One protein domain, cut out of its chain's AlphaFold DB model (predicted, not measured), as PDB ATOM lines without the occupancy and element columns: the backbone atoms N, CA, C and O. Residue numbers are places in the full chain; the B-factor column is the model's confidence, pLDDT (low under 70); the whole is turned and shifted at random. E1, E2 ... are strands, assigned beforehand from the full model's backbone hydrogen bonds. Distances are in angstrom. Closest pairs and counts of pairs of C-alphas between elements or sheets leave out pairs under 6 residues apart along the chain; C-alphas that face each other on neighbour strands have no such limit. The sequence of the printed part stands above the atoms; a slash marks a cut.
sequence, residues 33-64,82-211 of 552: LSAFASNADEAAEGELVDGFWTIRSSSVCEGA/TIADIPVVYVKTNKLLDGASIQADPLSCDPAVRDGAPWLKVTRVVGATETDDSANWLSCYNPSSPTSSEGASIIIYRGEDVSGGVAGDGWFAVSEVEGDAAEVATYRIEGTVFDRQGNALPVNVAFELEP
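This is residues 33 to 64 and 82 to 211 of the 552 residues of an uncharacterized protein of Anaeromyxobacter sp. (strain Fw109-5) (UniProt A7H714). Picture a sandwich of two strongly twisted sheets face to face, six strands E3 E4 E11 E10 E6 E7 on one side and five strands E2 E1 E5 E9 E8 on the other, with the strands of the one crossed at 40 degrees to those of the other. The long hairpin of E10 and E11 makes the middle of the six-stranded sheet, and at one edge of the sandwich E2 runs on into E3, from sheet to sheet. Two long stretches with no named element, residues 94 to 119 and 159 to 184, link the sheets. The printed part has 162 residues with eleven named strands, E1 to E11 in order, and no named helix; the class is all strand, though under half of the residues, 69, are in named elements. The six-stranded sheet is mixed, the five-stranded one all antiparallel, and the whole is compact and rounded, with a radius of gyration of the C-alphas of 15.2 A and spans of 45 by 36 by 33 A.

Start at E1, residues 33 to 38, and turn back into E2, residues 43 to 45: this is a hairpin, with N 37 and O 44 2.9 A apart, within hydrogen-bond range. On the other side of E1, look for E5, residues 88 to 93, antiparallel at 166 degrees, with N 36 and O 90 at 3.0 A. Next comes E9, residues 153 to 158, antiparallel to E5, with N 91 and O 154 at 2.8 A. The edge strand E8, residues 137 to 142, forms a hairpin with E9, with N 140 and O 155 at 2.8 A. From E2 the chain runs on into E3, residues 47 to 49, across one residue at 43 degrees. E3 is an edge strand of the larger sheet and forms a hairpin with E4, residues 52 to 58, with N 49 and O 52 at 2.8 A. E4 is parallel to E11, residues 200 to 210, at 22 degrees, with N 55 and O 206 at 2.8 A. E11 and E10, residues 185 to 194, form a hairpin, with N 189 and O 205 at 2.8 A. E10 is antiparallel to E6, residues 120 to 126, with N 123 and O 188 at 2.9 A, and the hairpin of E6 with E7, residues 129 to 132, has N 124 and O 131 at 2.8 A. Between the sheets, the closest C-alphas of E1 and E4 are those of Ala 35 and Trp 53, 6.2 A apart. E5 and E11 are near each other, with 8 pairs of C-alphas within 10 A, while E7 and E9 are apart.

Find C-alpha 33 at (-23.169, -17.956, 31.177), where E1 begins; it runs 16.6 A to C-alpha 38. E2 and E3 are short, with three residues each, and E4 runs 18.6 A from Phe 52 to Ser 58. E5 covers 16.4 A, E6 19.6 A and E7, four residues, 10.3 A; E8 and E9 measure 16.6 A and 16.7 A. Look for E10 from C-alpha 185 at (-32.289, 1.731, 43.237), 29.1 A long, and for E11, 31.6 A, ending at C-alpha 210 at (-34.610, -3.173, 47.074).

The two C-alphas farthest apart are those of Gly 63 and Gln 197, 50.8 A. Residues 65 to 81 are not printed, and C-alphas 64 and 82 stand 8.7 A apart across this cut, which lies between E4 and E5. The links E5 to E6 and E9 to E10 are long, 26 residues each. The mean pLDDT of the printed part is 73.9; look for values under 70 in 58 residues, among them 58 to 64, 82 to 87, 143 to 152 and 160 to 175.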
ATOM      1  N   LEU A  33     -22.649 -16.721  30.587       86.50
ATOM      2  CA  LEU A  33     -23.169 -17.956  31.177       86.50
ATOM      3  C   LEU A  33     -23.978 -17.676  32.439       86.50
ATOM      4  O   LEU A  33     -24.998 -18.318  32.661       86.50
ATOM      5  N   SER A  34     -23.482 -16.757  33.260       86.38
ATOM      6  CA  SER A  34     -24.102 -16.344  34.512       86.38
ATOM      7  C   SER A  34     -23.546 -14.988  34.926       86.38
ATOM      8  O   SER A  34     -22.380 -14.683  34.650       86.38
ATOM      9  N   ALA A  35     -24.355 -14.208  35.630       87.44
ATOM     10  CA  ALA A  35     -23.879 -13.100  36.440       87.44
ATOM     11  C   ALA A  35     -24.282 -13.358  37.890       87.44
ATOM     12  O   ALA A  35     -25.338 -13.934  38.135       87.44
ATOM     13  N   PHE A  36     -23.440 -12.981  38.836       85.31
ATOM     14  CA  PHE A  36     -23.755 -13.039  40.258       85.31
ATOM     15  C   PHE A  36     -23.058 -11.886  40.962       85.31
ATOM     16  O   PHE A  36     -22.065 -11.365  40.455       85.31
ATOM     17  N   ALA A  37     -23.567 -11.479  42.110       82.38
ATOM     18  CA  ALA A  37     -22.901 -10.511  42.960       82.38
ATOM     19  C   ALA A  37     -22.641 -11.131  44.330       82.38
ATOM     20  O   ALA A  37     -23.403 -11.987  44.771       82.38
ATOM     21  N   SER A  38     -21.542 -10.756  44.976       74.50
ATOM     22  CA  SER A  38     -21.167 -11.321  46.273       74.50
ATOM     23  C   SER A  38     -20.691 -10.260  47.245       74.50
ATOM     24  O   SER A  38     -20.029  -9.300  46.839       74.50
ATOM     25  N   ASN A  39     -20.936 -10.521  48.525       64.19
ATOM     26  CA  ASN A  39     -20.308  -9.858  49.657       64.19
ATOM     27  C   ASN A  39     -19.531 -10.848  50.532       64.19
ATOM     28  O   ASN A  39     -19.233 -11.961  50.097       64.19
ATOM     29  N   ALA A  40     -19.116 -10.414  51.725       48.22
ATOM     30  CA  ALA A  40     -18.353 -11.250  52.646       48.22
ATOM     31  C   ALA A  40     -19.124 -12.504  53.107       48.22
ATOM     32  O   ALA A  40     -18.476 -13.503  53.426       48.22
ATOM     33  N   ASP A  41     -20.462 -12.479  53.071       45.56
ATOM     34  CA  ASP A  41     -21.313 -13.448  53.769       45.56
ATOM     35  C   ASP A  41     -22.388 -14.126  52.882       45.56
ATOM     36  O   ASP A  41     -22.857 -15.213  53.215       45.56
ATOM     37  N   GLU A  42     -22.715 -13.575  51.708       59.06
ATOM     38  CA  GLU A  42     -23.766 -14.027  50.786       59.06
ATOM     39  C   GLU A  42     -23.426 -13.774  49.299       59.06
ATOM     40  O   GLU A  42     -22.653 -12.883  48.929       59.06
ATOM     41  N   ALA A  43     -24.023 -14.579  48.412       66.81
ATOM     42  CA  ALA A  43     -23.932 -14.423  46.960       66.81
ATOM     43  C   ALA A  43     -25.326 -14.483  46.318       66.81
ATOM     44  O   ALA A  43     -26.060 -15.451  46.514       66.81
ATOM     45  N   ALA A  44     -25.662 -13.473  45.514       76.06
ATOM     46  CA  ALA A  44     -26.908 -13.371  44.766       76.06
ATOM     47  C   ALA A  44     -26.672 -13.724  43.289       76.06
ATOM     48  O   ALA A  44     -25.891 -13.067  42.597       76.06
ATOM     49  N   GLU A  45     -27.342 -14.764  42.790       82.94
ATOM     50  CA  GLU A  45     -27.311 -15.124  41.369       82.94
ATOM     51  C   GLU A  45     -28.275 -14.247  40.560       82.94
ATOM     52  O   GLU A  45     -29.382 -13.940  40.999       82.94
ATOM     53  N   GLY A  46     -27.851 -13.835  39.366       81.88
ATOM     54  CA  GLY A  46     -28.665 -13.037  38.458       81.88
ATOM     55  C   GLY A  46     -29.570 -13.885  37.567       81.88
ATOM     56  O   GLY A  46     -29.182 -14.957  37.098       81.88
ATOM     57  N   GLU A  47     -30.749 -13.358  37.254       89.69
ATOM     58  CA  GLU A  47     -31.696 -13.923  36.290       89.69
ATOM     59  C   GLU A  47     -31.716 -13.088  35.003       89.69
ATOM     60  O   GLU A  47     -31.570 -11.871  35.035       89.69
ATOM     61  N   LEU A  48     -31.912 -13.719  33.842       87.44
ATOM     62  CA  LEU A  48     -32.041 -12.988  32.583       87.44
ATOM     63  C   LEU A  48     -33.454 -12.392  32.433       87.44
ATOM     64  O   LEU A  48     -34.380 -13.094  32.025       87.44
ATOM     65  N   VAL A  49     -33.600 -11.092  32.684       87.50
ATOM     66  CA  VAL A  49     -34.856 -10.334  32.568       87.50
ATOM     67  C   VAL A  49     -34.691  -9.218  31.538       87.50
ATOM     68  O   VAL A  49     -33.760  -8.424  31.608       87.50
ATOM     69  N   ASP A  50     -35.566  -9.177  30.529       86.19
ATOM     70  CA  ASP A  50     -35.589  -8.139  29.480       86.19
ATOM     71  C   ASP A  50     -34.230  -7.849  28.798       86.19
ATOM     72  O   ASP A  50     -33.956  -6.745  28.329       86.19
ATOM     73  N   GLY A  51     -33.372  -8.869  28.690       85.81
ATOM     74  CA  GLY A  51     -32.050  -8.755  28.063       85.81
ATOM     75  C   GLY A  51     -30.936  -8.252  28.989       85.81
ATOM     76  O   GLY A  51     -29.820  -8.037  28.511       85.81
ATOM     77  N   PHE A  52     -31.221  -8.116  30.285       89.44
ATOM     78  CA  PHE A  52     -30.261  -7.870  31.355       89.44
ATOM     79  C   PHE A  52     -30.138  -9.099  32.245       89.44
ATOM     80  O   PHE A  52     -31.119  -9.789  32.505       89.44
ATOM     81  N   TRP A  53     -28.933  -9.366  32.733       89.19
ATOM     82  CA  TRP A  53     -28.776 -10.209  33.911       89.19
ATOM     83  C   TRP A  53     -29.091  -9.364  35.140       89.19
ATOM     84  O   TRP A  53     -28.281  -8.526  35.530       89.19
ATOM     85  N   THR A  54     -30.282  -9.541  35.696       88.06
ATOM     86  CA  THR A  54     -30.778  -8.802  36.853       88.06
ATOM     87  C   THR A  54     -30.425  -9.544  38.130       88.06
ATOM     88  O   THR A  54     -30.854 -10.676  38.336       88.06
ATOM     89  N   ILE A  55     -29.636  -8.897  38.979       87.38
ATOM     90  CA  ILE A  55     -29.240  -9.359  40.307       87.38
ATOM     91  C   ILE A  55     -29.989  -8.493  41.315       87.38
ATOM     92  O   ILE A  55     -29.925  -7.266  41.222       87.38
ATOM     93  N   ARG A  56     -30.690  -9.120  42.260       83.19
ATOM     94  CA  ARG A  56     -31.446  -8.425  43.306       83.19
ATOM     95  C   ARG A  56     -30.775  -8.595  44.654       83.19
ATOM     96  O   ARG A  56     -30.299  -9.683  44.969       83.19
ATOM     97  N   SER A  57     -30.765  -7.522  45.427       75.44
ATOM     98  CA  SER A  57     -30.324  -7.495  46.815       75.44
ATOM     99  C   SER A  57     -31.248  -6.590  47.601       75.44
ATOM    100  O   SER A  57     -31.636  -5.535  47.102       75.44
ATOM    101  N   SER A  58     -31.535  -6.947  48.845       67.56
ATOM    102  CA  SER A  58     -32.061  -5.988  49.807       67.56
ATOM    103  C   SER A  58     -30.928  -5.070  50.271       67.56
ATOM    104  O   SER A  58     -29.766  -5.485  50.375       67.56
ATOM    105  N   SER A  59     -31.236  -3.795  50.504       63.88
ATOM    106  CA  SER A  59     -30.422  -2.982  51.411       63.88
ATOM    107  C   SER A  59     -30.517  -3.570  52.818       63.88
ATOM    108  O   SER A  59     -31.543  -4.153  53.143       63.88
ATOM    109  N   VAL A  60     -29.488  -3.422  53.652       59.09
ATOM    110  CA  VAL A  60     -29.584  -3.830  55.057       59.09
ATOM    111  C   VAL A  60     -29.613  -2.579  55.905       59.09
ATOM    112  O   VAL A  60     -28.709  -1.747  55.864       59.09
ATOM    113  N   CYS A  61     -30.664  -2.440  56.699       56.09
ATOM    114  CA  CYS A  61     -30.771  -1.342  57.634       56.09
ATOM    115  C   CYS A  61     -30.056  -1.655  58.957       56.09
ATOM    116  O   CYS A  61     -30.686  -1.843  60.000       56.09
ATOM    117  N   GLU A  62     -28.722  -1.709  58.942       49.78
ATOM    118  CA  GLU A  62     -27.960  -1.872  60.181       49.78
ATOM    119  C   GLU A  62     -27.927  -0.570  60.990       49.78
ATOM    120  O   GLU A  62     -27.649   0.528  60.495       49.78
ATOM    121  N   GLY A  63     -28.224  -0.681  62.285       40.97
ATOM    122  CA  GLY A  63     -28.167   0.444  63.206       40.97
ATOM    123  C   GLY A  63     -26.743   0.969  63.324       40.97
ATOM    124  O   GLY A  63     -25.972   0.412  64.085       40.97
ATOM    125  N   ALA A  64     -26.420   2.042  62.593       32.78
ATOM    126  CA  ALA A  64     -25.188   2.829  62.676       32.78
ATOM    127  C   ALA A  64     -24.000   2.056  63.275       32.78
ATOM    128  O   ALA A  64     -23.592   2.318  64.414       32.78
ATOM    129  N   THR A  82     -28.034   3.791  54.673       44.47
ATOM    130  CA  THR A  82     -26.738   3.384  54.137       44.47
ATOM    131  C   THR A  82     -26.649   1.869  54.129       44.47
ATOM    132  O   THR A  82     -26.794   1.262  55.182       44.47
ATOM    133  N   ILE A  83     -26.301   1.355  52.944       49.50
ATOM    134  CA  ILE A  83     -25.550   0.120  52.677       49.50
ATOM    135  C   ILE A  83     -26.395  -1.096  52.284       49.50
ATOM    136  O   ILE A  83     -27.097  -1.708  53.077       49.50
ATOM    137  N   ALA A  84     -26.264  -1.488  51.017       47.38
ATOM    138  CA  ALA A  84     -26.322  -2.896  50.662       47.38
ATOM    139  C   ALA A  84     -24.885  -3.412  50.660       47.38
ATOM    140  O   ALA A  84     -24.019  -2.832  50.000       47.38
ATOM    141  N   ASP A  85     -24.646  -4.504  51.377       53.94
ATOM    142  CA  ASP A  85     -23.317  -5.064  51.584       53.94
ATOM    143  C   ASP A  85     -22.685  -5.647  50.323       53.94
ATOM    144  O   ASP A  85     -21.657  -6.275  50.460       53.94
ATOM    145  N   ILE A  86     -23.237  -5.499  49.112       58.28
ATOM    146  CA  ILE A  86     -22.736  -6.184  47.908       58.28
ATOM    147  C   ILE A  86     -21.692  -5.352  47.141       58.28
ATOM    148  O   ILE A  86     -22.059  -4.504  46.324       58.28
ATOM    149  N   PRO A  87     -20.381  -5.620  47.332       67.12
ATOM    150  CA  PRO A  87     -19.307  -4.850  46.729       67.12
ATOM    151  C   PRO A  87     -19.021  -5.207  45.266       67.12
ATOM    152  O   PRO A  87     -18.503  -4.367  44.532       67.12
ATOM    153  N   VAL A  88     -19.269  -6.449  44.828       80.88
ATOM    154  CA  VAL A  88     -18.666  -6.959  43.584       80.88
ATOM    155  C   VAL A  88     -19.639  -7.784  42.745       80.88
ATOM    156  O   VAL A  88     -20.220  -8.758  43.215       80.88
ATOM    157  N   VAL A  89     -19.736  -7.430  41.465       86.56
ATOM    158  CA  VAL A  89     -20.468  -8.141  40.412       86.56
ATOM    159  C   VAL A  89     -19.491  -8.956  39.563       86.56
ATOM    160  O   VAL A  89     -18.501  -8.437  39.049       86.56
ATOM    161  N   TYR A  90     -19.804 -10.229  39.354       87.38
ATOM    162  CA  TYR A  90     -19.053 -11.167  38.530       87.38
ATOM    163  C   TYR A  90     -19.879 -11.567  37.311       87.38
ATOM    164  O   TYR A  90     -21.006 -12.042  37.435       87.38
ATOM    165  N   VAL A  91     -19.296 -11.444  36.121       89.19
ATOM    166  CA  VAL A  91     -19.898 -11.879  34.855       89.19
ATOM    167  C   VAL A  91     -19.050 -12.995  34.269       89.19
ATOM    168  O   VAL A  91     -17.920 -12.772  33.836       89.19
ATOM    169  N   LYS A  92     -19.597 -14.208  34.242       87.75
ATOM    170  CA  LYS A  92     -18.923 -15.395  33.715       87.75
ATOM    171  C   LYS A  92     -19.284 -15.605  32.255       87.75
ATOM    172  O   LYS A  92     -20.462 -15.596  31.899       87.75
ATOM    173  N   THR A  93     -18.293 -15.874  31.414       85.62
ATOM    174  CA  THR A  93     -18.500 -16.080  29.974       85.62
ATOM    175  C   THR A  93     -18.180 -17.505  29.535       85.62
ATOM    176  O   THR A  93     -17.476 -18.260  30.205       85.62
ATOM    177  N   ASN A  94     -18.713 -17.901  28.379       80.94
ATOM    178  CA  ASN A  94     -18.448 -19.207  27.760       80.94
ATOM    179  C   ASN A  94     -17.088 -19.283  27.034       80.94
ATOM    180  O   ASN A  94     -16.753 -20.327  26.464       80.94
ATOM    181  N   LYS A  95     -16.346 -18.168  27.011       78.25
ATOM    182  CA  LYS A  95     -15.145 -17.933  26.210       78.25
ATOM    183  C   LYS A  95     -14.217 -16.917  26.846       78.25
ATOM    184  O   LYS A  95     -14.670 -16.014  27.544       78.25
ATOM    185  N   LEU A  96     -12.937 -17.011  26.499       80.44
ATOM    186  CA  LEU A  96     -11.982 -15.950  26.779       80.44
ATOM    187  C   LEU A  96     -12.272 -14.717  25.933       80.44
ATOM    188  O   LEU A  96     -12.370 -14.775  24.709       80.44
ATOM    189  N   LEU A  97     -12.349 -13.597  26.625       83.81
ATOM    190  CA  LEU A  97     -12.410 -12.263  26.070       83.81
ATOM    191  C   LEU A  97     -10.997 -11.724  25.814       83.81
ATOM    192  O   LEU A  97     -10.003 -12.186  26.390       83.81
ATOM    193  N   ASP A  98     -10.916 -10.731  24.942       84.19
ATOM    194  CA  ASP A  98      -9.752  -9.880  24.793       84.19
ATOM    195  C   ASP A  98      -9.671  -8.938  25.996       84.19
ATOM    196  O   ASP A  98     -10.439  -7.984  26.112       84.19
ATOM    197  N   GLY A  99      -8.722  -9.202  26.896       78.00
ATOM    198  CA  GLY A  99      -8.512  -8.379  28.084       78.00
ATOM    199  C   GLY A  99      -8.236  -6.912  27.763       78.00
ATOM    200  O   GLY A  99      -8.622  -6.061  28.553       78.00
ATOM    201  N   ALA A 100      -7.672  -6.605  26.586       80.62
ATOM    202  CA  ALA A 100      -7.442  -5.228  26.151       80.62
ATOM    203  C   ALA A 100      -8.744  -4.460  25.854       80.62
ATOM    204  O   ALA A 100      -8.729  -3.231  25.818       80.62
ATOM    205  N   SER A 101      -9.865  -5.167  25.656       81.25
ATOM    206  CA  SER A 101     -11.195  -4.559  25.531       81.25
ATOM    207  C   SER A 101     -11.836  -4.200  26.877       81.25
ATOM    208  O   SER A 101     -12.858  -3.521  26.884       81.25
ATOM    209  N   ILE A 102     -11.239  -4.636  27.996       81.25
ATOM    210  CA  ILE A 102     -11.768  -4.470  29.358       81.25
ATOM    211  C   ILE A 102     -10.835  -3.618  30.229       81.25
ATOM    212  O   ILE A 102     -11.304  -2.732  30.936       81.25
ATOM    213  N   GLN A 103      -9.523  -3.871  30.180       79.62
ATOM    214  CA  GLN A 103      -8.523  -3.178  30.997       79.62
ATOM    215  C   GLN A 103      -7.201  -2.974  30.241       79.62
ATOM    216  O   GLN A 103      -6.794  -3.804  29.425       79.62
ATOM    217  N   ALA A 104      -6.501  -1.871  30.518       74.62
ATOM    218  CA  ALA A 104      -5.216  -1.549  29.899       74.62
ATOM    219  C   ALA A 104      -4.089  -2.481  30.353       74.62
ATOM    220  O   ALA A 104      -3.218  -2.846  29.559       74.62
ATOM    221  N   ASP A 105      -4.080  -2.788  31.650       72.75
ATOM    222  CA  ASP A 105      -3.028  -3.521  32.337       72.75
ATOM    223  C   ASP A 105      -3.639  -4.771  32.985       72.75
ATOM    224  O   ASP A 105      -4.574  -4.652  33.769       72.75
ATOM    225  N   PRO A 106      -3.138  -5.986  32.704       68.00
ATOM    226  CA  PRO A 106      -3.629  -7.204  33.343       68.00
ATOM    227  C   PRO A 106      -3.485  -7.237  34.874       68.00
ATOM    228  O   PRO A 106      -4.083  -8.107  35.505       68.00
ATOM    229  N   LEU A 107      -2.682  -6.344  35.460       68.31
ATOM    230  CA  LEU A 107      -2.455  -6.233  36.900       68.31
ATOM    231  C   LEU A 107      -3.281  -5.124  37.571       68.31
ATOM    232  O   LEU A 107      -3.216  -5.006  38.793       68.31
ATOM    233  N   SER A 108      -4.047  -4.333  36.810       69.69
ATOM    234  CA  SER A 108      -4.835  -3.209  37.326       69.69
ATOM    235  C   SER A 108      -6.235  -3.192  36.726       69.69
ATOM    236  O   SER A 108      -6.411  -3.388  35.529       69.69
ATOM    237  N   CYS A 109      -7.228  -2.887  37.554       77.38
ATOM    238  CA  CYS A 109      -8.584  -2.627  37.083       77.38
ATOM    239  C   CYS A 109      -8.648  -1.236  36.438       77.38
ATOM    240  O   CYS A 109      -8.014  -0.297  36.933       77.38
ATOM    241  N   ASP A 110      -9.403  -1.100  35.346       75.81
ATOM    242  CA  ASP A 110      -9.614   0.182  34.672       75.81
ATOM    243  C   ASP A 110     -10.910   0.838  35.193       75.81
ATOM    244  O   ASP A 110     -11.902   0.138  35.443       75.81
ATOM    245  N   PRO A 111     -10.945   2.178  35.336       74.00
ATOM    246  CA  PRO A 111     -12.193   2.902  35.548       74.00
ATOM    247  C   PRO A 111     -13.150   2.667  34.378       74.00
ATOM    248  O   PRO A 111     -12.718   2.579  33.225       74.00
ATOM    249  N   ALA A 112     -14.456   2.656  34.653       68.56
ATOM    250  CA  ALA A 112     -15.470   2.498  33.615       68.56
ATOM    251  C   ALA A 112     -15.341   3.594  32.538       68.56
ATOM    252  O   ALA A 112     -15.493   3.313  31.353       68.56
ATOM    253  N   VAL A 113     -14.962   4.821  32.937       64.56
ATOM    254  CA  VAL A 113     -14.705   5.970  32.052       64.56
ATOM    255  C   VAL A 113     -13.206   6.175  31.816       64.56
ATOM    256  O   VAL A 113     -12.480   6.608  32.710       64.56
ATOM    257  N   ARG A 114     -12.751   5.966  30.572       58.62
ATOM    258  CA  ARG A 114     -11.376   6.241  30.128       58.62
ATOM    259  C   ARG A 114     -11.351   7.109  28.867       58.62
ATOM    260  O   ARG A 114     -12.084   6.845  27.920       58.62
ATOM    261  N   ASP A 115     -10.514   8.152  28.861       54.38
ATOM    262  CA  ASP A 115     -10.109   8.940  27.679       54.38
ATOM    263  C   ASP A 115     -11.240   9.323  26.687       54.38
ATOM    264  O   ASP A 115     -11.046   9.357  25.473       54.38
ATOM    265  N   GLY A 116     -12.434   9.645  27.198       57.84
ATOM    266  CA  GLY A 116     -13.566  10.129  26.399       57.84
ATOM    267  C   GLY A 116     -14.476   9.060  25.778       57.84
ATOM    268  O   GLY A 116     -15.411   9.438  25.073       57.84
ATOM    269  N   ALA A 117     -14.265   7.765  26.046       56.78
ATOM    270  CA  ALA A 117     -15.221   6.711  25.696       56.78
ATOM    271  C   ALA A 117     -15.157   5.536  26.697       56.78
ATOM    272  O   ALA A 117     -14.267   4.693  26.582       56.78
ATOM    273  N   PRO A 118     -16.082   5.456  27.672       66.69
ATOM    274  CA  PRO A 118     -16.222   4.266  28.505       66.69
ATOM    275  C   PRO A 118     -16.596   3.043  27.653       66.69
ATOM    276  O   PRO A 118     -17.521   3.134  26.843       66.69
ATOM    277  N   TRP A 119     -15.932   1.894  27.840       80.12
ATOM    278  CA  TRP A 119     -16.482   0.625  27.330       80.12
ATOM    279  C   TRP A 119     -17.668   0.160  28.188       80.12
ATOM    280  O   TRP A 119     -18.520  -0.574  27.690       80.12
ATOM    281  N   LEU A 120     -17.722   0.633  29.441       86.69
ATOM    282  CA  LEU A 120     -18.715   0.325  30.462       86.69
ATOM    283  C   LEU A 120     -19.415   1.610  30.934       86.69
ATOM    284  O   LEU A 120     -18.786   2.497  31.505       86.69
ATOM    285  N   LYS A 121     -20.724   1.710  30.720       89.56
ATOM    286  CA  LYS A 121     -21.586   2.772  31.238       89.56
ATOM    287  C   LYS A 121     -22.376   2.234  32.425       89.56
ATOM    288  O   LYS A 121     -23.032   1.203  32.304       89.56
ATOM    289  N   VAL A 122     -22.359   2.959  33.538       89.56
ATOM    290  CA  VAL A 122     -23.181   2.652  34.709       89.56
ATOM    291  C   VAL A 122     -24.167   3.784  34.947       89.56
ATOM    292  O   VAL A 122     -23.783   4.934  35.142       89.56
ATOM    293  N   THR A 123     -25.455   3.459  34.907       91.69
ATOM    294  CA  THR A 123     -26.541   4.410  35.158       91.69
ATOM    295  C   THR A 123     -27.266   4.004  36.432       91.69
ATOM    296  O   THR A 123     -27.846   2.920  36.482       91.69
ATOM    297  N   ARG A 124     -27.251   4.871  37.445       90.56
ATOM    298  CA  ARG A 124     -28.078   4.725  38.646       90.56
ATOM    299  C   ARG A 124     -29.479   5.242  38.342       90.56
ATOM    300  O   ARG A 124     -29.637   6.384  37.912       90.56
ATOM    301  N   VAL A 125     -30.482   4.412  38.572       89.56
ATOM    302  CA  VAL A 125     -31.895   4.705  38.344       89.56
ATOM    303  C   VAL A 125     -32.630   4.581  39.670       89.56
ATOM    304  O   VAL A 125     -32.601   3.519  40.280       89.56
ATOM    305  N   VAL A 126     -33.280   5.654  40.110       84.00
ATOM    306  CA  VAL A 126     -34.152   5.663  41.296       84.00
ATOM    307  C   VAL A 126     -35.473   6.291  40.877       84.00
ATOM    308  O   VAL A 126     -35.503   7.447  40.430       84.00
ATOM    309  N   GLY A 127     -36.535   5.486  40.886       82.19
ATOM    310  CA  GLY A 127     -37.836   5.866  40.341       82.19
ATOM    311  C   GLY A 127     -37.735   6.312  38.881       82.19
ATOM    312  O   GLY A 127     -37.378   5.535  37.996       82.19
ATOM    313  N   ALA A 128     -38.052   7.583  38.616       82.69
ATOM    314  CA  ALA A 128     -37.964   8.187  37.281       82.69
ATOM    315  C   ALA A 128     -36.630   8.911  37.002       82.69
ATOM    316  O   ALA A 128     -36.456   9.482  35.922       82.69
ATOM    317  N   THR A 129     -35.714   8.943  37.970       86.81
ATOM    318  CA  THR A 129     -34.461   9.699  37.884       86.81
ATOM    319  C   THR A 129     -33.329   8.792  37.427       86.81
ATOM    320  O   THR A 129     -33.042   7.792  38.076       86.81
ATOM    321  N   GLU A 130     -32.639   9.173  36.352       92.38
ATOM    322  CA  GLU A 130     -31.432   8.496  35.871       92.38
ATOM    323  C   GLU A 130     -30.206   9.397  36.072       92.38
ATOM    324  O   GLU A 130     -30.206  10.561  35.666       92.38
ATOM    325  N   THR A 131     -29.155   8.858  36.687       90.56
ATOM    326  CA  THR A 131     -27.884   9.550  36.940       90.56
ATOM    327  C   THR A 131     -26.732   8.714  36.395       90.56
ATOM    328  O   THR A 131     -26.685   7.504  36.605       90.56
ATOM    329  N   ASP A 132     -25.801   9.348  35.685       88.25
ATOM    330  CA  ASP A 132     -24.565   8.688  35.264       88.25
ATOM    331  C   ASP A 132     -23.657   8.486  36.483       88.25
ATOM    332  O   ASP A 132     -23.208   9.460  37.088       88.25
ATOM    333  N   ASP A 133     -23.417   7.226  36.841       86.38
ATOM    334  CA  ASP A 133     -22.557   6.821  37.956       86.38
ATOM    335  C   ASP A 133     -21.254   6.177  37.457       86.38
ATOM    336  O   ASP A 133     -20.438   5.724  38.250       86.38
ATOM    337  N   SER A 134     -21.005   6.164  36.140       85.25
ATOM    338  CA  SER A 134     -19.867   5.462  35.525       85.25
ATOM    339  C   SER A 134     -18.516   5.872  36.122       85.25
ATOM    340  O   SER A 134     -17.599   5.063  36.216       85.25
ATOM    341  N   ALA A 135     -18.378   7.126  36.557       81.12
ATOM    342  CA  ALA A 135     -17.141   7.631  37.145       81.12
ATOM    343  C   ALA A 135     -16.765   6.969  38.480       81.12
ATOM    344  O   ALA A 135     -15.626   7.134  38.898       81.12
ATOM    345  N   ASN A 136     -17.685   6.240  39.121       81.31
ATOM    346  CA  ASN A 136     -17.488   5.587  40.415       81.31
ATOM    347  C   ASN A 136     -17.255   4.076  40.304       81.31
ATOM    348  O   ASN A 136     -17.075   3.418  41.323       81.31
ATOM    349  N   TRP A 137     -17.244   3.515  39.095       84.75
ATOM    350  CA  TRP A 137     -17.130   2.072  38.882       84.75
ATOM    351  C   TRP A 137     -15.804   1.691  38.232       84.75
ATOM    352  O   TRP A 137     -15.263   2.405  37.386       84.75
ATOM    353  N   LEU A 138     -15.298   0.529  38.629       84.31
ATOM    354  CA  LEU A 138     -14.124  -0.118  38.072       84.31
ATOM    355  C   LEU A 138     -14.510  -1.455  37.459       84.31
ATOM    356  O   LEU A 138     -15.493  -2.093  37.841       84.31
ATOM    357  N   SER A 139     -13.687  -1.887  36.512       85.81
ATOM    358  CA  SER A 139     -13.807  -3.194  35.894       85.81
ATOM    359  C   SER A 139     -12.453  -3.873  35.781       85.81
ATOM    360  O   SER A 139     -11.448  -3.234  35.462       85.81
ATOM    361  N   CYS A 140     -12.432  -5.176  36.033       83.81
ATOM    362  CA  CYS A 140     -11.262  -6.017  35.862       83.81
ATOM    363  C   CYS A 140     -11.620  -7.241  35.033       83.81
ATOM    364  O   CYS A 140     -12.743  -7.746  35.071       83.81
ATOM    365  N   TYR A 141     -10.633  -7.768  34.326       84.06
ATOM    366  CA  TYR A 141     -10.750  -9.021  33.604       84.06
ATOM    367  C   TYR A 141      -9.864 -10.089  34.234       84.06
ATOM    368  O   TYR A 141      -8.642  -9.939  34.320       84.06
ATOM    369  N   ASN A 142     -10.482 -11.194  34.644       72.94
ATOM    370  CA  ASN A 142      -9.803 -12.345  35.207       72.94
ATOM    371  C   ASN A 142      -9.757 -13.507  34.200       72.94
ATOM    372  O   ASN A 142     -10.716 -14.257  34.024       72.94
ATOM    373  N   PRO A 143      -8.615 -13.642  33.518       60.00
ATOM    374  CA  PRO A 143      -7.943 -14.936  33.403       60.00
ATOM    375  C   PRO A 143      -6.516 -14.881  33.984       60.00
ATOM    376  O   PRO A 143      -5.771 -15.856  33.900       60.00
ATOM    377  N   SER A 144      -6.128 -13.722  34.529       46.34
ATOM    378  CA  SER A 144      -4.791 -13.381  35.034       46.34
ATOM    379  C   SER A 144      -4.639 -13.587  36.546       46.34
ATOM    380  O   SER A 144      -3.565 -13.320  37.089       46.34
ATOM    381  N   SER A 145      -5.692 -14.041  37.238       42.84
ATOM    382  CA  SER A 145      -5.594 -14.408  38.649       42.84
ATOM    383  C   SER A 145      -4.607 -15.571  38.828       42.84
ATOM    384  O   SER A 145      -4.627 -16.529  38.051       42.84
ATOM    385  N   PRO A 146      -3.762 -15.567  39.875       40.56
ATOM    386  CA  PRO A 146      -2.942 -16.725  40.230       40.56
ATOM    387  C   PRO A 146      -3.773 -17.946  40.681       40.56
ATOM    388  O   PRO A 146      -3.198 -19.010  40.921       40.56
ATOM    389  N   THR A 147      -5.098 -17.819  40.824       40.66
ATOM    390  CA  THR A 147      -6.007 -18.906  41.208       40.66
ATOM    391  C   THR A 147      -6.657 -19.543  39.976       40.66
ATOM    392  O   THR A 147      -7.344 -18.903  39.190       40.66
ATOM    393  N   SER A 148      -6.460 -20.850  39.802       43.16
ATOM    394  CA  SER A 148      -6.936 -21.637  38.654       43.16
ATOM    395  C   SER A 148      -8.436 -21.984  38.694       43.16
ATOM    396  O   SER A 148      -8.845 -22.969  38.080       43.16
ATOM    397  N   SER A 149      -9.240 -21.277  39.489       42.00
ATOM    398  CA  SER A 149     -10.566 -21.752  39.923       42.00
ATOM    399  C   SER A 149     -11.735 -21.234  39.088       42.00
ATOM    400  O   SER A 149     -12.814 -21.820  39.131       42.00
ATOM    401  N   GLU A 150     -11.562 -20.148  38.340       50.34
ATOM    402  CA  GLU A 150     -12.668 -19.429  37.710       50.34
ATOM    403  C   GLU A 150     -12.269 -19.084  36.275       50.34
ATOM    404  O   GLU A 150     -11.247 -18.449  36.038       50.34
ATOM    405  N   GLY A 151     -13.029 -19.586  35.298       56.94
ATOM    406  CA  GLY A 151     -12.831 -19.223  33.891       56.94
ATOM    407  C   GLY A 151     -13.044 -17.724  33.657       56.94
ATOM    408  O   GLY A 151     -13.505 -17.032  34.558       56.94
ATOM    409  N   ALA A 152     -12.743 -17.264  32.436       61.81
ATOM    410  CA  ALA A 152     -12.887 -15.878  31.978       61.81
ATOM    411  C   ALA A 152     -14.064 -15.145  32.651       61.81
ATOM    412  O   ALA A 152     -15.232 -15.416  32.348       61.81
ATOM    413  N   SER A 153     -13.749 -14.254  33.590       78.31
ATOM    414  CA  SER A 153     -14.747 -13.469  34.307       78.31
ATOM    415  C   SER A 153     -14.429 -11.984  34.230       78.31
ATOM    416  O   SER A 153     -13.273 -11.560  34.288       78.31
ATOM    417  N   ILE A 154     -15.477 -11.192  34.042       87.19
ATOM    418  CA  ILE A 154     -15.426  -9.744  34.210       87.19
ATOM    419  C   ILE A 154     -15.867  -9.467  35.639       87.19
ATOM    420  O   ILE A 154     -16.896  -9.978  36.077       87.19
ATOM    421  N   ILE A 155     -15.079  -8.686  36.358       87.12
ATOM    422  CA  ILE A 155     -15.333  -8.290  37.737       87.12
ATOM    423  C   ILE A 155     -15.627  -6.797  37.710       87.12
ATOM    424  O   ILE A 155     -14.855  -6.039  37.129       87.12
ATOM    425  N   ILE A 156     -16.746  -6.379  38.285       87.69
ATOM    426  CA  ILE A 156     -17.244  -5.004  38.236       87.69
ATOM    427  C   ILE A 156     -17.590  -4.586  39.664       87.69
ATOM    428  O   ILE A 156     -18.317  -5.298  40.349       87.69
ATOM    429  N   TYR A 157     -17.058  -3.460  40.129       85.19
ATOM    430  CA  TYR A 157     -17.303  -2.968  41.489       85.19
ATOM    431  C   TYR A 157     -17.246  -1.442  41.552       85.19
ATOM    432  O   TYR A 157     -16.604  -0.803  40.716       85.19
ATOM    433  N   ARG A 158     -17.906  -0.854  42.550       82.69
ATOM    434  CA  ARG A 158     -17.840   0.587  42.830       82.69
ATOM    435  C   ARG A 158     -16.586   0.893  43.661       82.69
ATOM    436  O   ARG A 158     -16.259   0.122  44.552       82.69
ATOM    437  N   GLY A 159     -15.842   1.961  43.374       74.31
ATOM    438  CA  GLY A 159     -14.617   2.341  44.101       74.31
ATOM    439  C   GLY A 159     -14.746   3.656  44.875       74.31
ATOM    440  O   GLY A 159     -15.583   4.490  44.537       74.31
ATOM    441  N   GLU A 160     -13.934   3.852  45.923       62.72
ATOM    442  CA  GLU A 160     -14.037   5.020  46.830       62.72
ATOM    443  C   GLU A 160     -13.577   6.354  46.221       62.72
ATOM    444  O   GLU A 160     -14.072   7.400  46.631       62.72
ATOM    445  N   ASP A 161     -12.667   6.359  45.242       56.44
ATOM    446  CA  ASP A 161     -12.267   7.596  44.557       56.44
ATOM    447  C   ASP A 161     -11.509   7.300  43.253       56.44
ATOM    448  O   ASP A 161     -10.282   7.170  43.208       56.44
ATOM    449  N   VAL A 162     -12.243   7.174  42.148       53.91
ATOM    450  CA  VAL A 162     -11.660   6.843  40.834       53.91
ATOM    451  C   VAL A 162     -10.994   8.065  40.177       53.91
ATOM    452  O   VAL A 162     -10.217   7.937  39.230       53.91
ATOM    453  N   SER A 163     -11.248   9.261  40.717       49.22
ATOM    454  CA  SER A 163     -10.764  10.544  40.196       49.22
ATOM    455  C   SER A 163      -9.338  10.900  40.646       49.22
ATOM    456  O   SER A 163      -8.639  11.655  39.965       49.22
ATOM    457  N   GLY A 164      -8.884  10.326  41.766       49.94
ATOM    458  CA  GLY A 164      -7.585  10.618  42.378       49.94
ATOM    459  C   GLY A 164      -6.395   9.872  41.774       49.94
ATOM    460  O   GLY A 164      -5.257  10.187  42.121       49.94
ATOM    461  N   GLY A 165      -6.636   8.910  40.875       46.47
ATOM    462  CA  GLY A 165      -5.597   8.042  40.328       46.47
ATOM    463  C   GLY A 165      -4.932   7.238  41.441       46.47
ATOM    464  O   GLY A 165      -3.870   7.614  41.937       46.47
ATOM    465  N   VAL A 166      -5.558   6.131  41.846       45.75
ATOM    466  CA  VAL A 166      -4.971   5.217  42.830       45.75
ATOM    467  C   VAL A 166      -3.714   4.597  42.212       45.75
ATOM    468  O   VAL A 166      -3.759   3.638  41.447       45.75
ATOM    469  N   ALA A 167      -2.566   5.213  42.476       40.19
ATOM    470  CA  ALA A 167      -1.263   4.685  42.121       40.19
ATOM    471  C   ALA A 167      -0.891   3.607  43.145       40.19
ATOM    472  O   ALA A 167      -0.208   3.892  44.126       40.19
ATOM    473  N   GLY A 168      -1.365   2.383  42.923       42.22
ATOM    474  CA  GLY A 168      -0.973   1.220  43.715       42.22
ATOM    475  C   GLY A 168      -2.009   0.103  43.672       42.22
ATOM    476  O   GLY A 168      -3.108   0.294  44.173       42.22
ATOM    477  N   ASP A 169      -1.644  -1.007  43.015       44.00
ATOM    478  CA  ASP A 169      -1.830  -2.435  43.370       44.00
ATOM    479  C   ASP A 169      -3.086  -2.980  44.105       44.00
ATOM    480  O   ASP A 169      -3.159  -4.185  44.354       44.00
ATOM    481  N   GLY A 170      -4.110  -2.187  44.400       51.38
ATOM    482  CA  GLY A 170      -5.282  -2.603  45.166       51.38
ATOM    483  C   GLY A 170      -6.421  -3.114  44.293       51.38
ATOM    484  O   GLY A 170      -7.346  -2.369  43.973       51.38
ATOM    485  N   TRP A 171      -6.412  -4.406  43.968       58.03
ATOM    486  CA  TRP A 171      -7.673  -5.113  43.737       58.03
ATOM    487  C   TRP A 171      -8.599  -4.878  44.951       58.03
ATOM    488  O   TRP A 171      -8.137  -4.985  46.086       58.03
ATOM    489  N   PHE A 172      -9.887  -4.593  44.721       59.38
ATOM    490  CA  PHE A 172     -10.935  -4.509  45.758       59.38
ATOM    491  C   PHE A 172     -10.855  -3.343  46.768       59.38
ATOM    492  O   PHE A 172     -11.205  -3.512  47.936       59.38
ATOM    493  N   ALA A 173     -10.478  -2.134  46.342       63.03
ATOM    494  CA  ALA A 173     -10.839  -0.921  47.092       63.03
ATOM    495  C   ALA A 173     -12.306  -0.560  46.802       63.03
ATOM    496  O   ALA A 173     -12.587   0.273  45.938       63.03
ATOM    497  N   VAL A 174     -13.226  -1.278  47.443       67.69
ATOM    498  CA  VAL A 174     -14.659  -1.194  47.153       67.69
ATOM    499  C   VAL A 174     -15.315  -0.099  47.986       67.69
ATOM    500  O   VAL A 174     -15.065  -0.012  49.184       67.69
ATOM    501  N   SER A 175     -16.146   0.723  47.347       69.62
ATOM    502  CA  SER A 175     -17.082   1.616  48.020       69.62
ATOM    503  C   SER A 175     -18.477   1.012  48.077       69.62
ATOM    504  O   SER A 175     -18.874   0.202  47.240       69.62
ATOM    505  N   GLU A 176     -19.230   1.445  49.077       70.69
ATOM    506  CA  GLU A 176     -20.618   1.050  49.278       70.69
ATOM    507  C   GLU A 176     -21.484   1.501  48.097       70.69
ATOM    508  O   GLU A 176     -21.295   2.590  47.544       70.69
ATOM    509  N   VAL A 177     -22.453   0.675  47.704       70.62
ATOM    510  CA  VAL A 177     -23.444   1.046  46.692       70.62
ATOM    511  C   VAL A 177     -24.595   1.789  47.375       70.62
ATOM    512  O   VAL A 177     -25.112   1.364  48.407       70.62
ATOM    513  N   GLU A 178     -24.992   2.927  46.809       70.50
ATOM    514  CA  GLU A 178     -26.007   3.803  47.395       70.50
ATOM    515  C   GLU A 178     -27.424   3.315  47.061       70.50
ATOM    516  O   GLU A 178     -27.936   3.527  45.954       70.50
ATOM    517  N   GLY A 179     -28.086   2.717  48.051       66.94
ATOM    518  CA  GLY A 179     -29.524   2.455  48.016       66.94
ATOM    519  C   GLY A 179     -30.362   3.737  48.069       66.94
ATOM    520  O   GLY A 179     -29.842   4.843  48.236       66.94
ATOM    521  N   ASP A 180     -31.670   3.593  47.902       67.81
ATOM    522  CA  ASP A 180     -32.641   4.623  48.261       67.81
ATOM    523  C   ASP A 180     -33.527   4.064  49.370       67.81
ATOM    524  O   ASP A 180     -33.781   2.862  49.420       67.81
ATOM    525  N   ALA A 181     -33.944   4.924  50.297       61.56
ATOM    526  CA  ALA A 181     -34.799   4.475  51.377       61.56
ATOM    527  C   ALA A 181     -36.155   4.043  50.818       61.56
ATOM    528  O   ALA A 181     -36.632   2.999  51.207       61.56
ATOM    529  N   ALA A 182     -36.773   4.801  49.915       63.41
ATOM    530  CA  ALA A 182     -38.180   4.661  49.545       63.41
ATOM    531  C   ALA A 182     -38.426   3.975  48.194       63.41
ATOM    532  O   ALA A 182     -39.551   3.551  47.930       63.41
ATOM    533  N   GLU A 183     -37.423   3.900  47.325       73.06
ATOM    534  CA  GLU A 183     -37.562   3.351  45.976       73.06
ATOM    535  C   GLU A 183     -36.476   2.312  45.668       73.06
ATOM    536  O   GLU A 183     -35.374   2.353  46.207       73.06
ATOM    537  N   VAL A 184     -36.764   1.387  44.748       80.94
ATOM    538  CA  VAL A 184     -35.746   0.458  44.239       80.94
ATOM    539  C   VAL A 184     -34.680   1.253  43.486       80.94
ATOM    540  O   VAL A 184     -34.979   1.930  42.496       80.94
ATOM    541  N   ALA A 185     -33.427   1.145  43.927       82.75
ATOM    542  CA  ALA A 185     -32.289   1.731  43.237       82.75
ATOM    543  C   ALA A 185     -31.683   0.701  42.278       82.75
ATOM    544  O   ALA A 185     -31.141  -0.317  42.691       82.75
ATOM    545  N   THR A 186     -31.762   0.955  40.973       88.56
ATOM    546  CA  THR A 186     -31.208   0.073  39.940       88.56
ATOM    547  C   THR A 186     -29.926   0.648  39.356       88.56
ATOM    548  O   THR A 186     -29.925   1.741  38.797       88.56
ATOM    549  N   TYR A 187     -28.845  -0.116  39.383       89.94
ATOM    550  CA  TYR A 187     -27.613   0.171  38.661       89.94
ATOM    551  C   TYR A 187     -27.610  -0.618  37.357       89.94
ATOM    552  O   TYR A 187     -27.412  -1.831  37.340       89.94
ATOM    553  N   ARG A 188     -27.854   0.076  36.243       92.31
ATOM    554  CA  ARG A 188     -27.752  -0.503  34.900       92.31
ATOM    555  C   ARG A 188     -26.318  -0.390  34.416       92.31
ATOM    556  O   ARG A 188     -25.826   0.716  34.204       92.31
ATOM    557  N   ILE A 189     -25.676  -1.536  34.252       91.25
ATOM    558  CA  ILE A 189     -24.294  -1.700  33.830       91.25
ATOM    559  C   ILE A 189     -24.316  -2.223  32.393       91.25
ATOM    560  O   ILE A 189     -24.712  -3.361  32.137       91.25
ATOM    561  N   GLU A 190     -23.911  -1.378  31.454       92.19
ATOM    562  CA  GLU A 190     -23.994  -1.645  30.020       92.19
ATOM    563  C   GLU A 190     -22.633  -1.454  29.362       92.19
ATOM    564  O   GLU A 190     -21.982  -0.426  29.529       92.19
ATOM    565  N   GLY A 191     -22.203  -2.419  28.560       90.62
ATOM    566  CA  GLY A 191     -20.950  -2.319  27.831       90.62
ATOM    567  C   GLY A 191     -20.856  -3.296  26.677       90.62
ATOM    568  O   GLY A 191     -21.718  -4.148  26.468       90.62
ATOM    569  N   THR A 192     -19.803  -3.179  25.880       90.75
ATOM    570  CA  THR A 192     -19.491  -4.175  24.849       90.75
ATOM    571  C   THR A 192     -18.016  -4.505  24.900       90.75
ATOM    572  O   THR A 192     -17.171  -3.637  24.699       90.75
ATOM    573  N   VAL A 193     -17.730  -5.778  25.145       89.31
ATOM    574  CA  VAL A 193     -16.381  -6.348  25.148       89.31
ATOM    575  C   VAL A 193     -16.213  -7.237  23.927       89.31
ATOM    576  O   VAL A 193     -17.190  -7.569  23.254       89.31
ATOM    577  N   PHE A 194     -14.984  -7.622  23.611       88.31
ATOM    578  CA  PHE A 194     -14.697  -8.424  22.424       88.31
ATOM    579  C   PHE A 194     -13.897  -9.662  22.800       88.31
ATOM    580  O   PHE A 194     -13.147  -9.641  23.770       88.31
ATOM    581  N   ASP A 195     -14.041 -10.750  22.046       85.69
ATOM    582  CA  ASP A 195     -13.067 -11.844  22.080       85.69
ATOM    583  C   ASP A 195     -11.825 -11.513  21.232       85.69
ATOM    584  O   ASP A 195     -11.783 -10.513  20.507       85.69
ATOM    585  N   ARG A 196     -10.789 -12.360  21.295       80.12
ATOM    586  CA  ARG A 196      -9.551 -12.169  20.509       80.12
ATOM    587  C   ARG A 196      -9.781 -12.219  18.993       80.12
ATOM    588  O   ARG A 196      -8.906 -11.824  18.225       80.12
ATOM    589  N   GLN A 197     -10.925 -12.731  18.553       83.25
ATOM    590  CA  GLN A 197     -11.334 -12.824  17.157       83.25
ATOM    591  C   GLN A 197     -12.186 -11.619  16.722       83.25
ATOM    592  O   GLN A 197     -12.558 -11.535  15.550       83.25
ATOM    593  N   GLY A 198     -12.447 -10.668  17.626       85.69
ATOM    594  CA  GLY A 198     -13.205  -9.449  17.366       85.69
ATOM    595  C   GLY A 198     -14.723  -9.639  17.385       85.69
ATOM    596  O   GLY A 198     -15.447  -8.751  16.935       85.69
ATOM    597  N   ASN A 199     -15.229 -10.772  17.881       88.56
ATOM    598  CA  ASN A 199     -16.662 -10.950  18.087       88.56
ATOM    599  C   ASN A 199     -17.094 -10.172  19.331       88.56
ATOM    600  O   ASN A 199     -16.488 -10.304  20.394       88.56
ATOM    601  N   ALA A 200     -18.152  -9.379  19.192       90.88
ATOM    602  CA  ALA A 200     -18.696  -8.575  20.277       90.88
ATOM    603  C   ALA A 200     -19.508  -9.425  21.267       90.88
ATOM    604  O   ALA A 200     -20.294 -10.284  20.862       90.88
ATOM    605  N   LEU A 201     -19.372  -9.109  22.550       90.94
ATOM    606  CA  LEU A 201     -20.203  -9.574  23.649       90.94
ATOM    607  C   LEU A 201     -20.818  -8.349  24.345       90.94
ATOM    608  O   LEU A 201     -20.087  -7.602  25.001       90.94
ATOM    609  N   PRO A 202     -22.136  -8.117  24.224       92.19
ATOM    610  CA  PRO A 202     -22.807  -7.125  25.052       92.19
ATOM    611  C   PRO A 202     -22.821  -7.593  26.513       92.19
ATOM    612  O   PRO A 202     -23.202  -8.727  26.809       92.19
ATOM    613  N   VAL A 203     -22.402  -6.710  27.415       90.94
ATOM    614  CA  VAL A 203     -22.448  -6.896  28.866       90.94
ATOM    615  C   VAL A 203     -23.578  -6.028  29.389       90.94
ATOM    616  O   VAL A 203     -23.415  -4.818  29.484       90.94
ATOM    617  N   ASN A 204     -24.713  -6.653  29.690       93.19
ATOM    618  CA  ASN A 204     -25.902  -5.986  30.214       93.19
ATOM    619  C   ASN A 204     -26.245  -6.621  31.560       93.19
ATOM    620  O   ASN A 204     -26.775  -7.736  31.608       93.19
ATOM    621  N   VAL A 205     -25.913  -5.931  32.643       91.06
ATOM    622  CA  VAL A 205     -26.196  -6.365  34.013       91.06
ATOM    623  C   VAL A 205     -27.016  -5.281  34.692       91.06
ATOM    624  O   VAL A 205     -26.706  -4.099  34.573       91.06
ATOM    625  N   ALA A 206     -28.088  -5.669  35.364       90.81
ATOM    626  CA  ALA A 206     -28.854  -4.783  36.221       90.81
ATOM    627  C   ALA A 206     -28.647  -5.240  37.660       90.81
ATOM    628  O   ALA A 206     -28.813  -6.416  37.967       90.81
ATOM    629  N   PHE A 207     -28.255  -4.323  38.530       86.75
ATOM    630  CA  PHE A 207     -28.167  -4.580  39.958       86.75
ATOM    631  C   PHE A 207     -29.253  -3.768  40.659       86.75
ATOM    632  O   PHE A 207     -29.210  -2.541  40.642       86.75
ATOM    633  N   GLU A 208     -30.263  -4.449  41.188       86.12
ATOM    634  CA  GLU A 208     -31.420  -3.856  41.855       86.12
ATOM    635  C   GLU A 208     -31.224  -3.940  43.368       86.12
ATOM    636  O   GLU A 208     -31.092  -5.028  43.929       86.12
ATOM    637  N   LEU A 209     -31.200  -2.774  44.007       79.56
ATOM    638  CA  LEU A 209     -31.237  -2.613  45.449       79.56
ATOM    639  C   LEU A 209     -32.666  -2.320  45.868       79.56
ATOM    640  O   LEU A 209     -33.191  -1.235  45.601       79.56
ATOM    641  N   GLU A 210     -33.285  -3.303  46.498       77.88
ATOM    642  CA  GLU A 210     -34.610  -3.173  47.074       77.88
ATOM    643  C   GLU A 210     -34.506  -2.459  48.431       77.88
ATOM    644  O   GLU A 210     -33.618  -2.787  49.225       77.88
ATOM    645  N   PRO A 211     -35.363  -1.458  48.694       71.31
ATOM    646  CA  PRO A 211     -35.413  -0.810  49.992       71.31
ATOM    647  C   PRO A 211     -35.834  -1.799  51.084       71.31
ATOM    648  O   PRO A 211     -36.664  -2.670  50.848       71.31
TER     649      PRO A 211